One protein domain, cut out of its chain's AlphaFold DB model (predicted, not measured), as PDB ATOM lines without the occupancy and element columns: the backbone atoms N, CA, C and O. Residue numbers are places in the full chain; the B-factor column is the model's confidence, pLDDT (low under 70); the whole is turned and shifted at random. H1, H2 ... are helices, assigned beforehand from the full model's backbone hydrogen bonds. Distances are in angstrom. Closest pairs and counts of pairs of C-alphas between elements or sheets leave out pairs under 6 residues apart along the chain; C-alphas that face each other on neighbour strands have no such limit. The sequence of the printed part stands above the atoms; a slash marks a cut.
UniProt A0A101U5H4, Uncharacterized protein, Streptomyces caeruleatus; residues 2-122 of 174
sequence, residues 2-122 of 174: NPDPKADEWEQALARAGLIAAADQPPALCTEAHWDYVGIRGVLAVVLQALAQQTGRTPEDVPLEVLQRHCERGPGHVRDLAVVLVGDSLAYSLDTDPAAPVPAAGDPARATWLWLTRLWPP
ATOM      1  N   ASN A   2      72.693  66.642 203.988       53.19
ATOM      2  CA  ASN A   2      73.359  67.903 204.315       53.19
ATOM      3  C   ASN A   2      73.205  68.836 203.108       53.19
ATOM      4  O   ASN A   2      73.326  68.336 201.984       53.19
ATOM      5  N   PRO A   3      72.892  70.123 203.317       59.16
ATOM      6  CA  PRO A   3      72.899  71.090 202.230       59.16
ATOM      7  C   PRO A   3      74.293  71.139 201.591       59.16
ATOM      8  O   PRO A   3      75.303  70.866 202.249       59.16
ATOM      9  N   ASP A   4      74.336  71.397 200.284       70.06
ATOM     10  CA  ASP A   4      75.596  71.635 199.585       70.06
ATOM     11  C   ASP A   4      76.166  72.962 200.111       70.06
ATOM     12  O   ASP A   4      75.518  73.992 199.927       70.06
ATOM     13  N   PRO A   5      77.345  72.976 200.757       69.81
ATOM     14  CA  PRO A   5      77.910  74.195 201.336       69.81
ATOM     15  C   PRO A   5      78.063  75.329 200.313       69.81
ATOM     16  O   PRO A   5      77.993  76.497 200.679       69.81
ATOM     17  N   LYS A   6      78.199  75.013 199.017       72.56
ATOM     18  CA  LYS A   6      78.237  76.031 197.957       72.56
ATOM     19  C   LYS A   6      76.883  76.693 197.705       72.56
ATOM     20  O   LYS A   6      76.847  77.859 197.315       72.56
ATOM     21  N   ALA A   7      75.786  75.958 197.885       75.25
ATOM     22  CA  ALA A   7      74.443  76.513 197.769       75.25
ATOM     23  C   ALA A   7      74.182  77.501 198.914       75.25
ATOM     24  O   ALA A   7      73.735  78.617 198.659       75.25
ATOM     25  N   ASP A   8      74.577  77.131 200.135       85.44
ATOM     26  CA  ASP A   8      74.436  77.981 201.321       85.44
ATOM     27  C   ASP A   8      75.260  79.279 201.198       85.44
ATOM     28  O   ASP A   8      74.773  80.361 201.523       85.44
ATOM     29  N   GLU A   9      76.492  79.207 200.680       91.50
ATOM     30  CA  GLU A   9      77.323  80.396 200.428       91.50
ATOM     31  C   GLU A   9      76.697  81.338 199.389       91.50
ATOM     32  O   GLU A   9      76.654  82.552 199.588       91.50
ATOM     33  N   TRP A  10      76.170  80.800 198.287       94.94
ATOM     34  CA  TRP A  10      75.521  81.629 197.272       94.94
ATOM     35  C   TRP A  10      74.256  82.316 197.804       94.94
ATOM     36  O   TRP A  10      74.014  83.491 197.511       94.94
ATOM     37  N   GLU A  11      73.462  81.618 198.617       94.69
ATOM     38  CA  GLU A  11      72.303  82.205 199.291       94.69
ATOM     39  C   GLU A  11      72.712  83.349 200.231       94.69
ATOM     40  O   GLU A  11      72.082  84.409 200.203       94.69
ATOM     41  N   GLN A  12      73.809  83.197 200.984       95.69
ATOM     42  CA  GLN A  12      74.372  84.274 201.811       95.69
ATOM     43  C   GLN A  12      74.816  85.471 200.964       95.69
ATOM     44  O   GLN A  12      74.497  86.617 201.294       95.69
ATOM     45  N   ALA A  13      75.506  85.230 199.844       97.62
ATOM     46  CA  ALA A  13      75.918  86.289 198.928       97.62
ATOM     47  C   ALA A  13      74.709  87.062 198.376       97.62
ATOM     48  O   ALA A  13      74.718  88.293 198.376       97.62
ATOM     49  N   LEU A  14      73.646  86.362 197.960       97.19
ATOM     50  CA  LEU A  14      72.413  86.987 197.472       97.19
ATOM     51  C   LEU A  14      71.654  87.745 198.563       97.19
ATOM     52  O   LEU A  14      71.132  88.828 198.286       97.19
ATOM     53  N   ALA A  15      71.569  87.193 199.775       96.81
ATOM     54  CA  ALA A  15      70.903  87.836 200.902       96.81
ATOM     55  C   ALA A  15      71.622  89.136 201.280       96.81
ATOM     56  O   ALA A  15      70.999  90.198 201.355       96.81
ATOM     57  N   ARG A  16      72.952  89.080 201.419       97.94
ATOM     58  CA  ARG A  16      73.772  90.258 201.701       97.94
ATOM     59  C   ARG A  16      73.702  91.288 200.580       97.94
ATOM     60  O   ARG A  16      73.538  92.475 200.851       97.94
ATOM     61  N   ALA A  17      73.777  90.848 199.327       98.44
ATOM     62  CA  ALA A  17      73.605  91.722 198.175       98.44
ATOM     63  C   ALA A  17      72.241  92.423 198.174       98.44
ATOM     64  O   ALA A  17      72.165  93.585 197.792       98.44
ATOM     65  N   GLY A  18      71.175  91.748 198.619       98.00
ATOM     66  CA  GLY A  18      69.843  92.343 198.752       98.00
ATOM     67  C   GLY A  18      69.806  93.471 199.782       98.00
ATOM     68  O   GLY A  18      69.273  94.540 199.493       98.00
ATOM     69  N   LEU A  19      70.436  93.271 200.944       97.69
ATOM     70  CA  LEU A  19      70.563  94.312 201.971       97.69
ATOM     71  C   LEU A  19      71.338  95.532 201.454       97.69
ATOM     72  O   LEU A  19      70.923  96.663 201.686       97.69
ATOM     73  N   ILE A  20      72.433  95.301 200.724       98.38
ATOM     74  CA  ILE A  20      73.261  96.374 200.156       98.38
ATOM     75  C   ILE A  20      72.511  97.109 199.039       98.38
ATOM     76  O   ILE A  20      72.451  98.333 199.050       98.38
ATOM     77  N   ALA A  21      71.890  96.385 198.103       97.81
ATOM     78  CA  ALA A  21      71.111  96.972 197.011       97.81
ATOM     79  C   ALA A  21      69.950  97.838 197.525       97.81
ATOM     80  O   ALA A  21      69.645  98.877 196.943       97.81
ATOM     81  N   ALA A  22      69.318  97.428 198.629       97.06
ATOM     82  CA  ALA A  22      68.223  98.170 199.241       97.06
ATOM     83  C   ALA A  22      68.660  99.483 199.917       97.06
ATOM     84  O   ALA A  22      67.806 100.327 200.171       97.06
ATOM     85  N   ALA A  23      69.954  99.680 200.203       96.56
ATOM     86  CA  ALA A  23      70.441 100.874 200.898       96.56
ATOM     87  C   ALA A  23      70.312 102.164 200.064       96.56
ATOM     88  O   ALA A  23      70.170 103.243 200.633       96.56
ATOM     89  N   ASP A  24      70.334 102.051 198.733       92.31
ATOM     90  CA  ASP A  24      70.265 103.185 197.795       92.31
ATOM     91  C   ASP A  24      68.907 103.291 197.073       92.31
ATOM     92  O   ASP A  24      68.703 104.134 196.201       92.31
ATOM     93  N   GLN A  25      67.937 102.437 197.423       89.69
ATOM     94  CA  GLN A  25      66.651 102.367 196.726       89.69
ATOM     95  C   GLN A  25      65.449 102.562 197.662       89.69
ATOM     96  O   GLN A  25      65.441 102.081 198.795       89.69
ATOM     97  N   PRO A  26      64.370 103.224 197.196       92.06
ATOM     98  CA  PRO A  26      63.100 103.237 197.909       92.06
ATOM     99  C   PRO A  26      62.578 101.809 198.143       92.06
ATOM    100  O   PRO A  26      62.569 101.022 197.195       92.06
ATOM    101  N   PRO A  27      62.012 101.481 199.324       92.56
ATOM    102  CA  PRO A  27      61.540 100.125 199.631       92.56
ATOM    103  C   PRO A  27      60.552  99.532 198.614       92.56
ATOM    104  O   PRO A  27      60.516  98.322 198.417       92.56
ATOM    105  N   ALA A  28      59.761 100.375 197.940       91.38
ATOM    106  CA  ALA A  28      58.819  99.946 196.904       91.38
ATOM    107  C   ALA A  28      59.500  99.366 195.645       91.38
ATOM    108  O   ALA A  28      58.863  98.614 194.909       91.38
ATOM    109  N   LEU A  29      60.767  99.718 195.400       91.50
ATOM    110  CA  LEU A  29      61.560  99.234 194.267       91.50
ATOM    111  C   LEU A  29      62.404  97.999 194.623       91.50
ATOM    112  O   LEU A  29      62.835  97.289 193.722       91.50
ATOM    113  N   CYS A  30      62.581  97.695 195.913       94.25
ATOM    114  CA  CYS A  30      63.395  96.579 196.405       94.25
ATOM    115  C   CYS A  30      62.671  95.225 196.292       94.25
ATOM    116  O   CYS A  30      62.419  94.552 197.294       94.25
ATOM    117  N   THR A  31      62.266  94.835 195.081       94.12
ATOM    118  CA  THR A  31      61.492  93.610 194.838       94.12
ATOM    119  C   THR A  31      61.966  92.863 193.594       94.12
ATOM    120  O   THR A  31      62.455  93.461 192.641       94.12
ATOM    121  N   GLU A  32      61.725  91.547 193.553       92.56
ATOM    122  CA  GLU A  32      62.004  90.697 192.377       92.56
ATOM    123  C   GLU A  32      61.151  91.048 191.142       92.56
ATOM    124  O   GLU A  32      61.301  90.444 190.085       92.56
ATOM    125  N   ALA A  33      60.242  92.020 191.265       91.56
ATOM    126  CA  ALA A  33      59.492  92.567 190.144       91.56
ATOM    127  C   ALA A  33      60.219  93.736 189.460       91.56
ATOM    128  O   ALA A  33      59.767  94.165 188.405       91.56
ATOM    129  N   HIS A  34      61.311  94.268 190.021       92.31
ATOM    130  CA  HIS A  34      62.032  95.415 189.467       92.31
ATOM    131  C   HIS A  34      63.390  95.012 188.900       92.31
ATOM    132  O   HIS A  34      64.254  94.500 189.611       92.31
ATOM    133  N   TRP A  35      63.606  95.326 187.623       93.88
ATOM    134  CA  TRP A  35      64.816  94.935 186.905       93.88
ATOM    135  C   TRP A  35      66.075  95.549 187.522       93.88
ATOM    136  O   TRP A  35      67.081  94.863 187.670       93.88
ATOM    137  N   ASP A  36      66.009  96.827 187.914       95.00
ATOM    138  CA  ASP A  36      67.153  97.548 188.484       95.00
ATOM    139  C   ASP A  36      67.610  96.897 189.798       95.00
ATOM    140  O   ASP A  36      68.800  96.649 189.984       95.00
ATOM    141  N   TYR A  37      66.664  96.558 190.681       96.56
ATOM    142  CA  TYR A  37      66.954  95.883 191.946       96.56
ATOM    143  C   TYR A  37      67.540  94.487 191.718       96.56
ATOM    144  O   TYR A  37      68.595  94.169 192.265       96.56
ATOM    145  N   VAL A  38      66.901  93.672 190.869       96.19
ATOM    146  CA  VAL A  38      67.378  92.318 190.536       96.19
ATOM    147  C   VAL A  38      68.785  92.369 189.936       96.19
ATOM    148  O   VAL A  38      69.652  91.583 190.320       96.19
ATOM    149  N   GLY A  39      69.043  93.321 189.039       96.31
ATOM    150  CA  GLY A  39      70.340  93.477 188.394       96.31
ATOM    151  C   GLY A  39      71.439  93.968 189.332       96.31
ATOM    152  O   GLY A  39      72.515  93.373 189.347       96.31
ATOM    153  N   ILE A  40      71.179  94.991 190.152       98.25
ATOM    154  CA  ILE A  40      72.156  95.490 191.135       98.25
ATOM    155  C   ILE A  40      72.464  94.399 192.166       98.25
ATOM    156  O   ILE A  40      73.634  94.093 192.404       98.25
ATOM    157  N   ARG A  41      71.431  93.741 192.710       98.25
ATOM    158  CA  ARG A  41      71.579  92.609 193.635       98.25
ATOM    159  C   ARG A  41      72.382  91.469 193.009       98.25
ATOM    160  O   ARG A  41      73.272  90.924 193.655       98.25
ATOM    161  N   GLY A  42      72.113  91.126 191.752       97.88
ATOM    162  CA  GLY A  42      72.853  90.092 191.033       97.88
ATOM    163  C   GLY A  42      74.336  90.434 190.858       97.88
ATOM    164  O   GLY A  42      75.189  89.594 191.144       97.88
ATOM    165  N   VAL A  43      74.660  91.662 190.432       98.38
ATOM    166  CA  VAL A  43      76.055  92.121 190.290       98.38
ATOM    167  C   VAL A  43      76.782  92.069 191.633       98.38
ATOM    168  O   VAL A  43      77.876  91.511 191.714       98.38
ATOM    169  N   LEU A  44      76.164  92.589 192.696       98.69
ATOM    170  CA  LEU A  44      76.730  92.558 194.045       98.69
ATOM    171  C   LEU A  44      76.982  91.124 194.523       98.69
ATOM    172  O   LEU A  44      78.057  90.844 195.043       98.69
ATOM    173  N   ALA A  45      76.034  90.206 194.309       98.50
ATOM    174  CA  ALA A  45      76.171  88.808 194.716       98.50
ATOM    175  C   ALA A  45      77.333  88.103 194.000       98.50
ATOM    176  O   ALA A  45      78.109  87.394 194.638       98.50
ATOM    177  N   VAL A  46      77.503  88.343 192.694       98.31
ATOM    178  CA  VAL A  46      78.636  87.812 191.917       98.31
ATOM    179  C   VAL A  46      79.964  88.319 192.472       98.31
ATOM    180  O   VAL A  46      80.871  87.524 192.713       98.31
ATOM    181  N   VAL A  47      80.084  89.629 192.708       98.50
ATOM    182  CA  VAL A  47      81.328  90.219 193.224       98.50
ATOM    183  C   VAL A  47      81.617  89.726 194.644       98.50
ATOM    184  O   VAL A  47      82.739  89.307 194.918       98.50
ATOM    185  N   LEU A  48      80.617  89.703 195.531       98.50
ATOM    186  CA  LEU A  48      80.744  89.177 196.893       98.50
ATOM    187  C   LEU A  48      81.228  87.727 196.898       98.50
ATOM    188  O   LEU A  48      82.224  87.424 197.554       98.50
ATOM    189  N   GLN A  49      80.565  86.848 196.145       97.81
ATOM    190  CA  GLN A  49      80.914  85.431 196.108       97.81
ATOM    191  C   GLN A  49      82.309  85.207 195.511       97.81
ATOM    192  O   GLN A  49      83.090  84.418 196.042       97.81
ATOM    193  N   ALA A  50      82.658  85.916 194.434       97.25
ATOM    194  CA  ALA A  50      83.982  85.804 193.829       97.25
ATOM    195  C   ALA A  50      85.092  86.246 194.799       97.25
ATOM    196  O   ALA A  50      86.100  85.554 194.942       97.25
ATOM    197  N   LEU A  51      84.899  87.362 195.509       97.75
ATOM    198  CA  LEU A  51      85.860  87.854 196.500       97.75
ATOM    199  C   LEU A  51      85.971  86.923 197.711       97.75
ATOM    200  O   LEU A  51      87.081  86.673 198.187       97.75
ATOM    201  N   ALA A  52      84.847  86.384 198.185       96.75
ATOM    202  CA  ALA A  52      84.803  85.393 199.254       96.75
ATOM    203  C   ALA A  52      85.664  84.169 198.894       96.75
ATOM    204  O   ALA A  52      86.592  83.825 199.628       96.75
ATOM    205  N   GLN A  53      85.468  83.601 197.698       95.38
ATOM    206  CA  GLN A  53      86.246  82.453 197.225       95.38
ATOM    207  C   GLN A  53      87.733  82.771 197.024       95.38
ATOM    208  O   GLN A  53      88.588  81.988 197.434       95.38
ATOM    209  N   GLN A  54      88.067  83.930 196.447       95.06
ATOM    210  CA  GLN A  54      89.462  84.339 196.233       95.06
ATOM    211  C   GLN A  54      90.228  84.575 197.540       95.06
ATOM    212  O   GLN A  54      91.448  84.407 197.580       95.06
ATOM    213  N   THR A  55      89.533  84.978 198.604       94.12
ATOM    214  CA  THR A  55      90.148  85.317 199.895       94.12
ATOM    215  C   THR A  55      89.973  84.241 200.965       94.12
ATOM    216  O   THR A  55      90.493  84.409 202.068       94.12
ATOM    217  N   GLY A  56      89.276  83.141 200.656       93.25
ATOM    218  CA  GLY A  56      88.960  82.085 201.622       93.25
ATOM    219  C   GLY A  56      88.068  82.573 202.768       93.25
ATOM    220  O   GLY A  56      88.256  82.156 203.909       93.25
ATOM    221  N   ARG A  57      87.153  83.501 202.478       93.00
ATOM    222  CA  ARG A  57      86.214  84.119 203.425       93.00
ATOM    223  C   ARG A  57      84.778  83.736 203.091       93.00
ATOM    224  O   ARG A  57      84.518  83.219 202.010       93.00
ATOM    225  N   THR A  58      83.845  84.046 203.987       94.94
ATOM    226  CA  THR A  58      82.416  84.007 203.656       94.94
ATOM    227  C   THR A  58      81.998  85.284 202.918       94.94
ATOM    228  O   THR A  58      82.658  86.324 203.055       94.94
ATOM    229  N   PRO A  59      80.885  85.261 202.162       96.06
ATOM    230  CA  PRO A  59      80.330  86.463 201.560       96.06
ATOM    231  C   PRO A  59      79.993  87.553 202.569       96.06
ATOM    232  O   PRO A  59      79.981  88.703 202.160       96.06
ATOM    233  N   GLU A  60      79.751  87.247 203.848       95.69
ATOM    234  CA  GLU A  60      79.482  88.231 204.909       95.69
ATOM    235  C   GLU A  60      80.739  88.971 205.390       95.69
ATOM    236  O   GLU A  60      80.668  90.145 205.751       95.69
ATOM    237  N   ASP A  61      81.908  88.337 205.288       96.19
ATOM    238  CA  ASP A  61      83.189  88.878 205.765       96.19
ATOM    239  C   ASP A  61      83.909  89.777 204.739       96.19
ATOM    240  O   ASP A  61      85.011  90.286 204.992       96.19
ATOM    241  N   VAL A  62      83.339  89.954 203.543       97.50
ATOM    242  CA  VAL A  62      83.891  90.855 202.518       97.50
ATOM    243  C   VAL A  62      83.643  92.313 202.947       97.50
ATOM    244  O   VAL A  62      82.487  92.694 203.112       97.50
ATOM    245  N   PRO A  63      84.661  93.170 203.132       97.94
ATOM    246  CA  PRO A  63      84.422  94.564 203.520       97.94
ATOM    247  C   PRO A  63      83.673  95.349 202.433       97.94
ATOM    248  O   PRO A  63      83.910  95.129 201.241       97.94
ATOM    249  N   LEU A  64      82.801  96.283 202.827       98.00
ATOM    250  CA  LEU A  64      82.014  97.078 201.875       98.00
ATOM    251  C   LEU A  64      82.905  97.975 201.003       98.00
ATOM    252  O   LEU A  64      82.647  98.100 199.810       98.00
ATOM    253  N   GLU A  65      84.003  98.508 201.543       98.12
ATOM    254  CA  GLU A  65      84.987  99.313 200.807       98.12
ATOM    255  C   GLU A  65      85.703  98.488 199.730       98.12
ATOM    256  O   GLU A  65      86.099  99.000 198.682       98.12
ATOM    257  N   VAL A  66      85.907  97.195 199.997       98.12
ATOM    258  CA  VAL A  66      86.508  96.271 199.031       98.12
ATOM    259  C   VAL A  66      85.499  95.983 197.922       98.12
ATOM    260  O   VAL A  66      85.837  96.127 196.749       98.12
ATOM    261  N   LEU A  67      84.259  95.642 198.283       98.06
ATOM    262  CA  LEU A  67      83.163  95.426 197.333       98.06
ATOM    263  C   LEU A  67      82.957  96.640 196.413       98.06
ATOM    264  O   LEU A  67      82.998  96.492 195.192       98.06
ATOM    265  N   GLN A  68      82.814  97.830 196.998       98.50
ATOM    266  CA  GLN A  68      82.632  99.103 196.301       98.50
ATOM    267  C   GLN A  68      83.751  99.342 195.280       98.50
ATOM    268  O   GLN A  68      83.471  99.485 194.089       98.50
ATOM    269  N   ARG A  69      85.020  99.253 195.699       98.44
ATOM    270  CA  ARG A  69      86.176  99.428 194.807       98.44
ATOM    271  C   ARG A  69      86.174  98.446 193.636       98.44
ATOM    272  O   ARG A  69      86.594  98.797 192.536       98.44
ATOM    273  N   HIS A  70      85.752  97.199 193.853       98.31
ATOM    274  CA  HIS A  70      85.680  96.209 192.778       98.31
ATOM    275  C   HIS A  70      84.554  96.508 191.784       98.31
ATOM    276  O   HIS A  70      84.765  96.346 190.582       98.31
ATOM    277  N   CYS A  71      83.406  96.998 192.250       98.31
ATOM    278  CA  CYS A  71      82.309  97.441 191.391       98.31
ATOM    279  C   CYS A  71      82.676  98.696 190.569       98.31
ATOM    280  O   CYS A  71      82.387  98.748 189.373       98.31
ATOM    281  N   GLU A  72      83.402  99.660 191.151       98.31
ATOM    282  CA  GLU A  72      83.851 100.888 190.461       98.31
ATOM    283  C   GLU A  72      84.804 100.637 189.289       98.31
ATOM    284  O   GLU A  72      84.871 101.429 188.350       98.31
ATOM    285  N   ARG A  73      85.529  99.512 189.305       98.12
ATOM    286  CA  ARG A  73      86.400  99.112 188.188       98.12
ATOM    287  C   ARG A  73      85.622  98.736 186.926       98.12
ATOM    288  O   ARG A  73      86.233  98.546 185.874       98.12
ATOM    289  N   GLY A  74      84.297  98.656 187.018       96.44
ATOM    290  CA  GLY A  74      83.412  98.535 185.878       96.44
ATOM    291  C   GLY A  74      83.238  97.101 185.369       96.44
ATOM    292  O   GLY A  74      83.700  96.133 185.977       96.44
ATOM    293  N   PRO A  75      82.546  96.951 184.230       95.50
ATOM    294  CA  PRO A  75      81.988  95.671 183.802       95.50
ATOM    295  C   PRO A  75      83.033  94.629 183.402       95.50
ATOM    296  O   PRO A  75      82.857  93.451 183.704       95.50
ATOM    297  N   GLY A  76      84.147  95.046 182.790       96.00
ATOM    298  CA  GLY A  76      85.247  94.132 182.464       96.00
ATOM    299  C   GLY A  76      85.799  93.443 183.713       96.00
ATOM    300  O   GLY A  76      85.908  92.224 183.747       96.00
ATOM    301  N   HIS A  77      86.016  94.208 184.787       97.62
ATOM    302  CA  HIS A  77      86.508  93.660 186.052       97.62
ATOM    303  C   HIS A  77      85.486  92.732 186.732       97.62
ATOM    304  O   HIS A  77      85.859  91.720 187.321       97.62
ATOM    305  N   VAL A  78      84.186  93.037 186.643       97.44
ATOM    306  CA  VAL A  78      83.130  92.143 187.159       97.44
ATOM    307  C   VAL A  78      83.104  90.814 186.392       97.44
ATOM    308  O   VAL A  78      82.959  89.761 187.011       97.44
ATOM    309  N   ARG A  79      83.300  90.839 185.068       96.38
ATOM    310  CA  ARG A  79      83.443  89.626 184.245       96.38
ATOM    311  C   ARG A  79      84.684  88.820 184.641       96.38
ATOM    312  O   ARG A  79      84.559  87.614 184.833       96.38
ATOM    313  N   ASP A  80      85.825  89.471 184.875       97.19
ATOM    314  CA  ASP A  80      87.044  88.799 185.351       97.19
ATOM    315  C   ASP A  80      86.811  88.067 186.685       97.19
ATOM    316  O   ASP A  80      87.256  86.935 186.877       97.19
ATOM    317  N   LEU A  81      86.078  88.687 187.617       97.44
ATOM    318  CA  LEU A  81      85.712  88.058 188.891       97.44
ATOM    319  C   LEU A  81      84.775  86.856 188.700       97.44
ATOM    320  O   LEU A  81      84.935  85.836 189.375       97.44
ATOM    321  N   ALA A  82      83.822  86.953 187.771       96.00
ATOM    322  CA  ALA A  82      82.847  85.901 187.507       96.00
ATOM    323  C   ALA A  82      83.478  84.599 186.983       96.00
ATOM    324  O   ALA A  82      82.884  83.537 187.160       96.00
ATOM    325  N   VAL A  83      84.691  84.645 186.412       95.62
ATOM    326  CA  VAL A  83      85.449  83.458 185.966       95.62
ATOM    327  C   VAL A  83      85.509  82.379 187.045       95.62
ATOM    328  O   VAL A  83      85.329  81.200 186.744       95.62
ATOM    329  N   VAL A  84      85.707  82.769 188.307       93.94
ATOM    330  CA  VAL A  84      85.811  81.827 189.432       93.94
ATOM    331  C   VAL A  84      84.493  81.072 189.664       93.94
ATOM    332  O   VAL A  84      84.505  79.922 190.095       93.94
ATOM    333  N   LEU A  85      83.358  81.695 189.336       92.12
ATOM    334  CA  LEU A  85      82.023  81.149 189.585       92.12
ATOM    335  C   LEU A  85      81.495  80.334 188.405       92.12
ATOM    336  O   LEU A  85      80.920  79.268 188.602       92.12
ATOM    337  N   VAL A  86      81.667  80.842 187.183       91.38
ATOM    338  CA  VAL A  86      81.004  80.295 185.988       91.38
ATOM    339  C   VAL A  86      81.969  79.771 184.920       91.38
ATOM    340  O   VAL A  86      81.524  79.217 183.913       91.38
ATOM    341  N   GLY A  87      83.278  79.911 185.142       91.75
ATOM    342  CA  GLY A  87      84.337  79.569 184.195       91.75
ATOM    343  C   GLY A  87      84.539  80.621 183.100       91.75
ATOM    344  O   GLY A  87      83.624  81.368 182.750       91.75
ATOM    345  N   ASP A  88      85.741  80.643 182.514       91.75
ATOM    346  CA  ASP A  88      86.164  81.646 181.521       91.75
ATOM    347  C   ASP A  88      85.186  81.786 180.354       91.75
ATOM    348  O   ASP A  88      84.750  82.885 180.014       91.75
ATOM    349  N   SER A  89      84.798  80.658 179.753       87.44
ATOM    350  CA  SER A  89      83.954  80.666 178.555       87.44
ATOM    351  C   SER A  89      82.620  81.371 178.780       87.44
ATOM    352  O   SER A  89      82.105  81.983 177.849       87.44
ATOM    353  N   LEU A  90      82.040  81.260 179.977       88.25
ATOM    354  CA  LEU A  90      80.746  81.858 180.275       88.25
ATOM    355  C   LEU A  90      80.890  83.275 180.848       88.25
ATOM    356  O   LEU A  90      80.068  84.139 180.545       88.25
ATOM    357  N   ALA A  91      81.949  83.550 181.609       91.19
ATOM    358  CA  ALA A  91      82.255  84.889 182.112       91.19
ATOM    359  C   ALA A  91      82.467  85.908 180.974       91.19
ATOM    360  O   ALA A  91      81.992  87.045 181.031       91.19
ATOM    361  N   TYR A  92      83.112  85.487 179.886       87.81
ATOM    362  CA  TYR A  92      83.360  86.353 178.731       87.81
ATOM    363  C   TYR A  92      82.382  86.150 177.577       87.81
ATOM    364  O   TYR A  92      82.569  86.748 176.519       87.81
ATOM    365  N   SER A  93      81.326  85.352 177.762       82.38
ATOM    366  CA  SER A  93      80.287  85.247 176.744       82.38
ATOM    367  C   SER A  93      79.650  86.625 176.558       82.38
ATOM    368  O   SER A  93      79.062  87.207 177.475       82.38
ATOM    369  N   LEU A  94      79.810  87.169 175.360       65.44
ATOM    370  CA  LEU A  94      78.895  88.160 174.826       65.44
ATOM    371  C   LEU A  94      77.679  87.362 174.337       65.44
ATOM    372  O   LEU A  94      77.828  86.229 173.883       65.44
ATOM    373  N   ASP A  95      76.482  87.915 174.472       63.12
ATOM    374  CA  ASP A  95      75.314  87.422 173.735       63.12
ATOM    375  C   ASP A  95      74.702  86.098 174.226       63.12
ATOM    376  O   ASP A  95      74.533  85.136 173.473       63.12
ATOM    377  N   THR A  96      74.237  86.071 175.478       64.31
ATOM    378  CA  THR A  96      73.169  85.122 175.825       64.31
ATOM    379  C   THR A  96      71.874  85.620 175.179       64.31
ATOM    380  O   THR A  96      71.354  86.671 175.572       64.31
ATOM    381  N   ASP A  97      71.355  84.883 174.186       62.28
ATOM    382  CA  ASP A  97      70.035  85.144 173.597       62.28
ATOM    383  C   ASP A  97      69.009  85.307 174.738       62.28
ATOM    384  O   ASP A  97      68.947  84.449 175.624       62.28
ATOM    385  N   PRO A  98      68.194  86.376 174.772       59.03
ATOM    386  CA  PRO A  98      67.114  86.495 175.748       59.03
ATOM    387  C   PRO A  98      66.137  85.312 175.756       59.03
ATOM    388  O   PRO A  98      65.481  85.081 176.770       59.03
ATOM    389  N   ALA A  99      66.059  84.538 174.670       61.16
ATOM    390  CA  ALA A  99      65.306  83.292 174.584       61.16
ATOM    391  C   ALA A  99      66.081  82.044 175.051       61.16
ATOM    392  O   ALA A  99      65.487  80.964 175.118       61.16
ATOM    393  N   ALA A 100      67.375  82.157 175.368       64.19
ATOM    394  CA  ALA A 100      68.157  81.037 175.864       64.19
ATOM    395  C   ALA A 100      67.578  80.543 177.203       64.19
ATOM    396  O   ALA A 100      67.297  81.353 178.098       64.19
ATOM    397  N   PRO A 101      67.397  79.220 177.359       59.78
ATOM    398  CA  PRO A 101      66.915  78.655 178.605       59.78
ATOM    399  C   PRO A 101      67.918  78.948 179.722       59.78
ATOM    400  O   PRO A 101      69.114  78.683 179.591       59.78
ATOM    401  N   VAL A 102      67.418  79.476 180.838       61.66
ATOM    402  CA  VAL A 102      68.193  79.535 182.078       61.66
ATOM    403  C   VAL A 102      68.393  78.085 182.548       61.66
ATOM    404  O   VAL A 102      67.423  77.319 182.530       61.66
ATOM    405  N   PRO A 103      69.619  77.662 182.909       59.97
ATOM    406  CA  PRO A 103      69.896  76.325 183.405       59.97
ATOM    407  C   PRO A 103      68.934  75.948 184.528       59.97
ATOM    408  O   PRO A 103      68.527  76.800 185.321       59.97
ATOM    409  N   ALA A 104      68.583  74.663 184.604       57.31
ATOM    410  CA  ALA A 104      67.800  74.136 185.715       57.31
ATOM    411  C   ALA A 104      68.462  74.481 187.065       57.31
ATOM    412  O   ALA A 104      69.672  74.696 187.122       57.31
ATOM    413  N   ALA A 105      67.670  74.476 188.142       58.50
ATOM    414  CA  ALA A 105      67.990  74.954 189.497       58.50
ATOM    415  C   ALA A 105      69.255  74.378 190.186       58.50
ATOM    416  O   ALA A 105      69.498  74.678 191.348       58.50
ATOM    417  N   GLY A 106      70.054  73.550 189.510       68.94
ATOM    418  CA  GLY A 106      71.274  72.953 190.049       68.94
ATOM    419  C   GLY A 106      72.483  73.891 190.132       68.94
ATOM    420  O   GLY A 106      73.474  73.496 190.733       68.94
ATOM    421  N   ASP A 107      72.432  75.094 189.544       83.81
ATOM    422  CA  ASP A 107      73.521  76.083 189.637       83.81
ATOM    423  C   ASP A 107      72.970  77.525 189.656       83.81
ATOM    424  O   ASP A 107      72.808  78.161 188.603       83.81
ATOM    425  N   PRO A 108      72.617  78.046 190.846       88.69
ATOM    426  CA  PRO A 108      71.981  79.353 190.972       88.69
ATOM    427  C   PRO A 108      72.930  80.514 190.630       88.69
ATOM    428  O   PRO A 108      72.476  81.506 190.062       88.69
ATOM    429  N   ALA A 109      74.240  80.379 190.870       90.75
ATOM    430  CA  ALA A 109      75.229  81.389 190.487       90.75
ATOM    431  C   ALA A 109      75.307  81.535 188.964       90.75
ATOM    432  O   ALA A 109      75.249  82.642 188.419       90.75
ATOM    433  N   ARG A 110      75.348  80.403 188.252       89.88
ATOM    434  CA  ARG A 110      75.327  80.387 186.790       89.88
ATOM    435  C   ARG A 110      74.015  80.913 186.214       89.88
ATOM    436  O   ARG A 110      74.042  81.631 185.215       89.88
ATOM    437  N   ALA A 111      72.879  80.587 186.831       88.56
ATOM    438  CA  ALA A 111      71.576  81.113 186.427       88.56
ATOM    439  C   ALA A 111      71.514  82.644 186.557       88.56
ATOM    440  O   ALA A 111      71.115  83.324 185.609       88.56
ATOM    441  N   THR A 112      71.977  83.195 187.684       92.31
ATOM    442  CA  THR A 112      72.080  84.647 187.880       92.31
ATOM    443  C   THR A 112      73.020  85.282 186.863       92.31
ATOM    444  O   THR A 112      72.658  86.284 186.252       92.31
ATOM    445  N   TRP A 113      74.187  84.690 186.604       93.38
ATOM    446  CA  TRP A 113      75.123  85.217 185.610       93.38
ATOM    447  C   TRP A 113      74.535  85.265 184.194       93.38
ATOM    448  O   TRP A 113      74.704  86.248 183.471       93.38
ATOM    449  N   LEU A 114      73.796  84.229 183.794       90.88
ATOM    450  CA  LEU A 114      73.122  84.192 182.494       90.88
ATOM    451  C   LEU A 114      72.025  85.252 182.377       90.88
ATOM    452  O   LEU A 114      71.862  85.843 181.313       90.88
ATOM    453  N   TRP A 115      71.311  85.537 183.465       90.94
ATOM    454  CA  TRP A 115      70.371  86.655 183.498       90.94
ATOM    455  C   TRP A 115      71.102  88.000 183.382       90.94
ATOM    456  O   TRP A 115      70.701  88.860 182.599       90.94
ATOM    457  N   LEU A 116      72.222  88.167 184.096       92.81
ATOM    458  CA  LEU A 116      73.005  89.405 184.084       92.81
ATOM    459  C   LEU A 116      73.668  89.700 182.733       92.81
ATOM    460  O   LEU A 116      73.852  90.871 182.408       92.81
ATOM    461  N   THR A 117      74.021  88.664 181.968       91.62
ATOM    462  CA  THR A 117      74.660  88.751 180.638       91.62
ATOM    463  C   THR A 117      73.666  88.745 179.474       91.62
ATOM    464  O   THR A 117      74.064  88.881 178.317       91.62
ATOM    465  N   ARG A 118      72.368  88.606 179.760       87.12
ATOM    466  CA  ARG A 118      71.306  88.631 178.755       87.12
ATOM    467  C   ARG A 118      71.222  90.000 178.081       87.12
ATOM    468  O   ARG A 118      71.120  91.022 178.760       87.12
ATOM    469  N   LEU A 119      71.195  90.011 176.747       84.44
ATOM    470  CA  LEU A 119      70.898  91.221 175.983       84.44
ATOM    471  C   LEU A 119      69.401  91.527 176.000       84.44
ATOM    472  O   LEU A 119      68.555  90.637 175.899       84.44
ATOM    473  N   TRP A 120      69.075  92.813 176.069       79.06
ATOM    474  CA  TRP A 120      67.701  93.287 176.165       79.06
ATOM    475  C   TRP A 120      67.349  94.117 174.936       79.06
ATOM    476  O   TRP A 120      67.437  95.340 175.012       79.06
ATOM    477  N   PRO A 121      66.952  93.504 173.804       72.38
ATOM    478  CA  PRO A 121      66.813  94.205 172.529       72.38
ATOM    479  C   PRO A 121      66.034  95.518 172.677       72.38
ATOM    480  O   PRO A 121      65.118  95.597 173.518       72.38
ATOM    481  N   PRO A 122      66.422  96.562 171.918       69.38
ATOM    482  CA  PRO A 122      65.764  97.857 171.992       69.38
ATOM    483  C   PRO A 122      64.274  97.688 171.702       69.38
ATOM    484  O   PRO A 122      63.845  96.698 171.106       69.38
TER     485      PRO A 122
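AT A GLANCE: This is residues 2 to 122 of the 174 residues of an uncharacterized protein of Streptomyces caeruleatus (UniProt A0A101U5H4). One long helix, H2, runs through the middle of a helical ball, and H1, H6, H4 and H3 pack round it, each crossing it steeply, with H1 and H4 on opposite sides. Little H5 packs on H4, and a long loop, residues 92 to 107, joins H5 to H6. The printed part has 121 residues with six named helices, H1 to H6 in chain order, and no named strand; it is all helix. It is compact, with a radius of gyration of the C-alphas of 13.9 A, and spans 37 by 34 by 33 A.

HOW THE PARTS SIT: H1, residues 5 to 22, touches H2, residues 35 to 55, at a steep tilt of 49 degrees, opposite ways; their closest C-alphas are those of Ala 13 and Ala 45, 4.9 A. H3, residues 64 to 72, touches residues 44 to 48 of H2, closest at the C-alphas of Leu 48 and Leu 67, 6.7 A. H4, residues 75 to 86, touches H2, closest at the C-alphas of Ala 50 and Leu 81, 5.7 A. H5, residues 88 to 91, touches residues 79 to 83 of H4. H6, residues 108 to 116, touches residues 82 to 86 of H4 at a shallow tilt of 27 degrees, opposite ways; the C-alphas of Val 86 and Arg 110 are closest, 5.7 A. H1 and H4 are apart. In H1, H2, H3 and H6 every O i to N i+4 pair is within hydrogen-bond range, in H4 6 of 8; H5 is too short for one.

IN THESE COORDINATES: H1 begins at C-alpha 5, (77.910, 74.195, 201.336), and measures 25.9 A. H2 measures 30.0 A. H6 ends at C-alpha 116, (73.005, 89.405, 184.084).

THE WHOLE: The printed part has no cut. The links H1 to H2 and H5 to H6 are long. Residues 2 to 3, 5, 94 to 106 and 122 have pLDDT under 70.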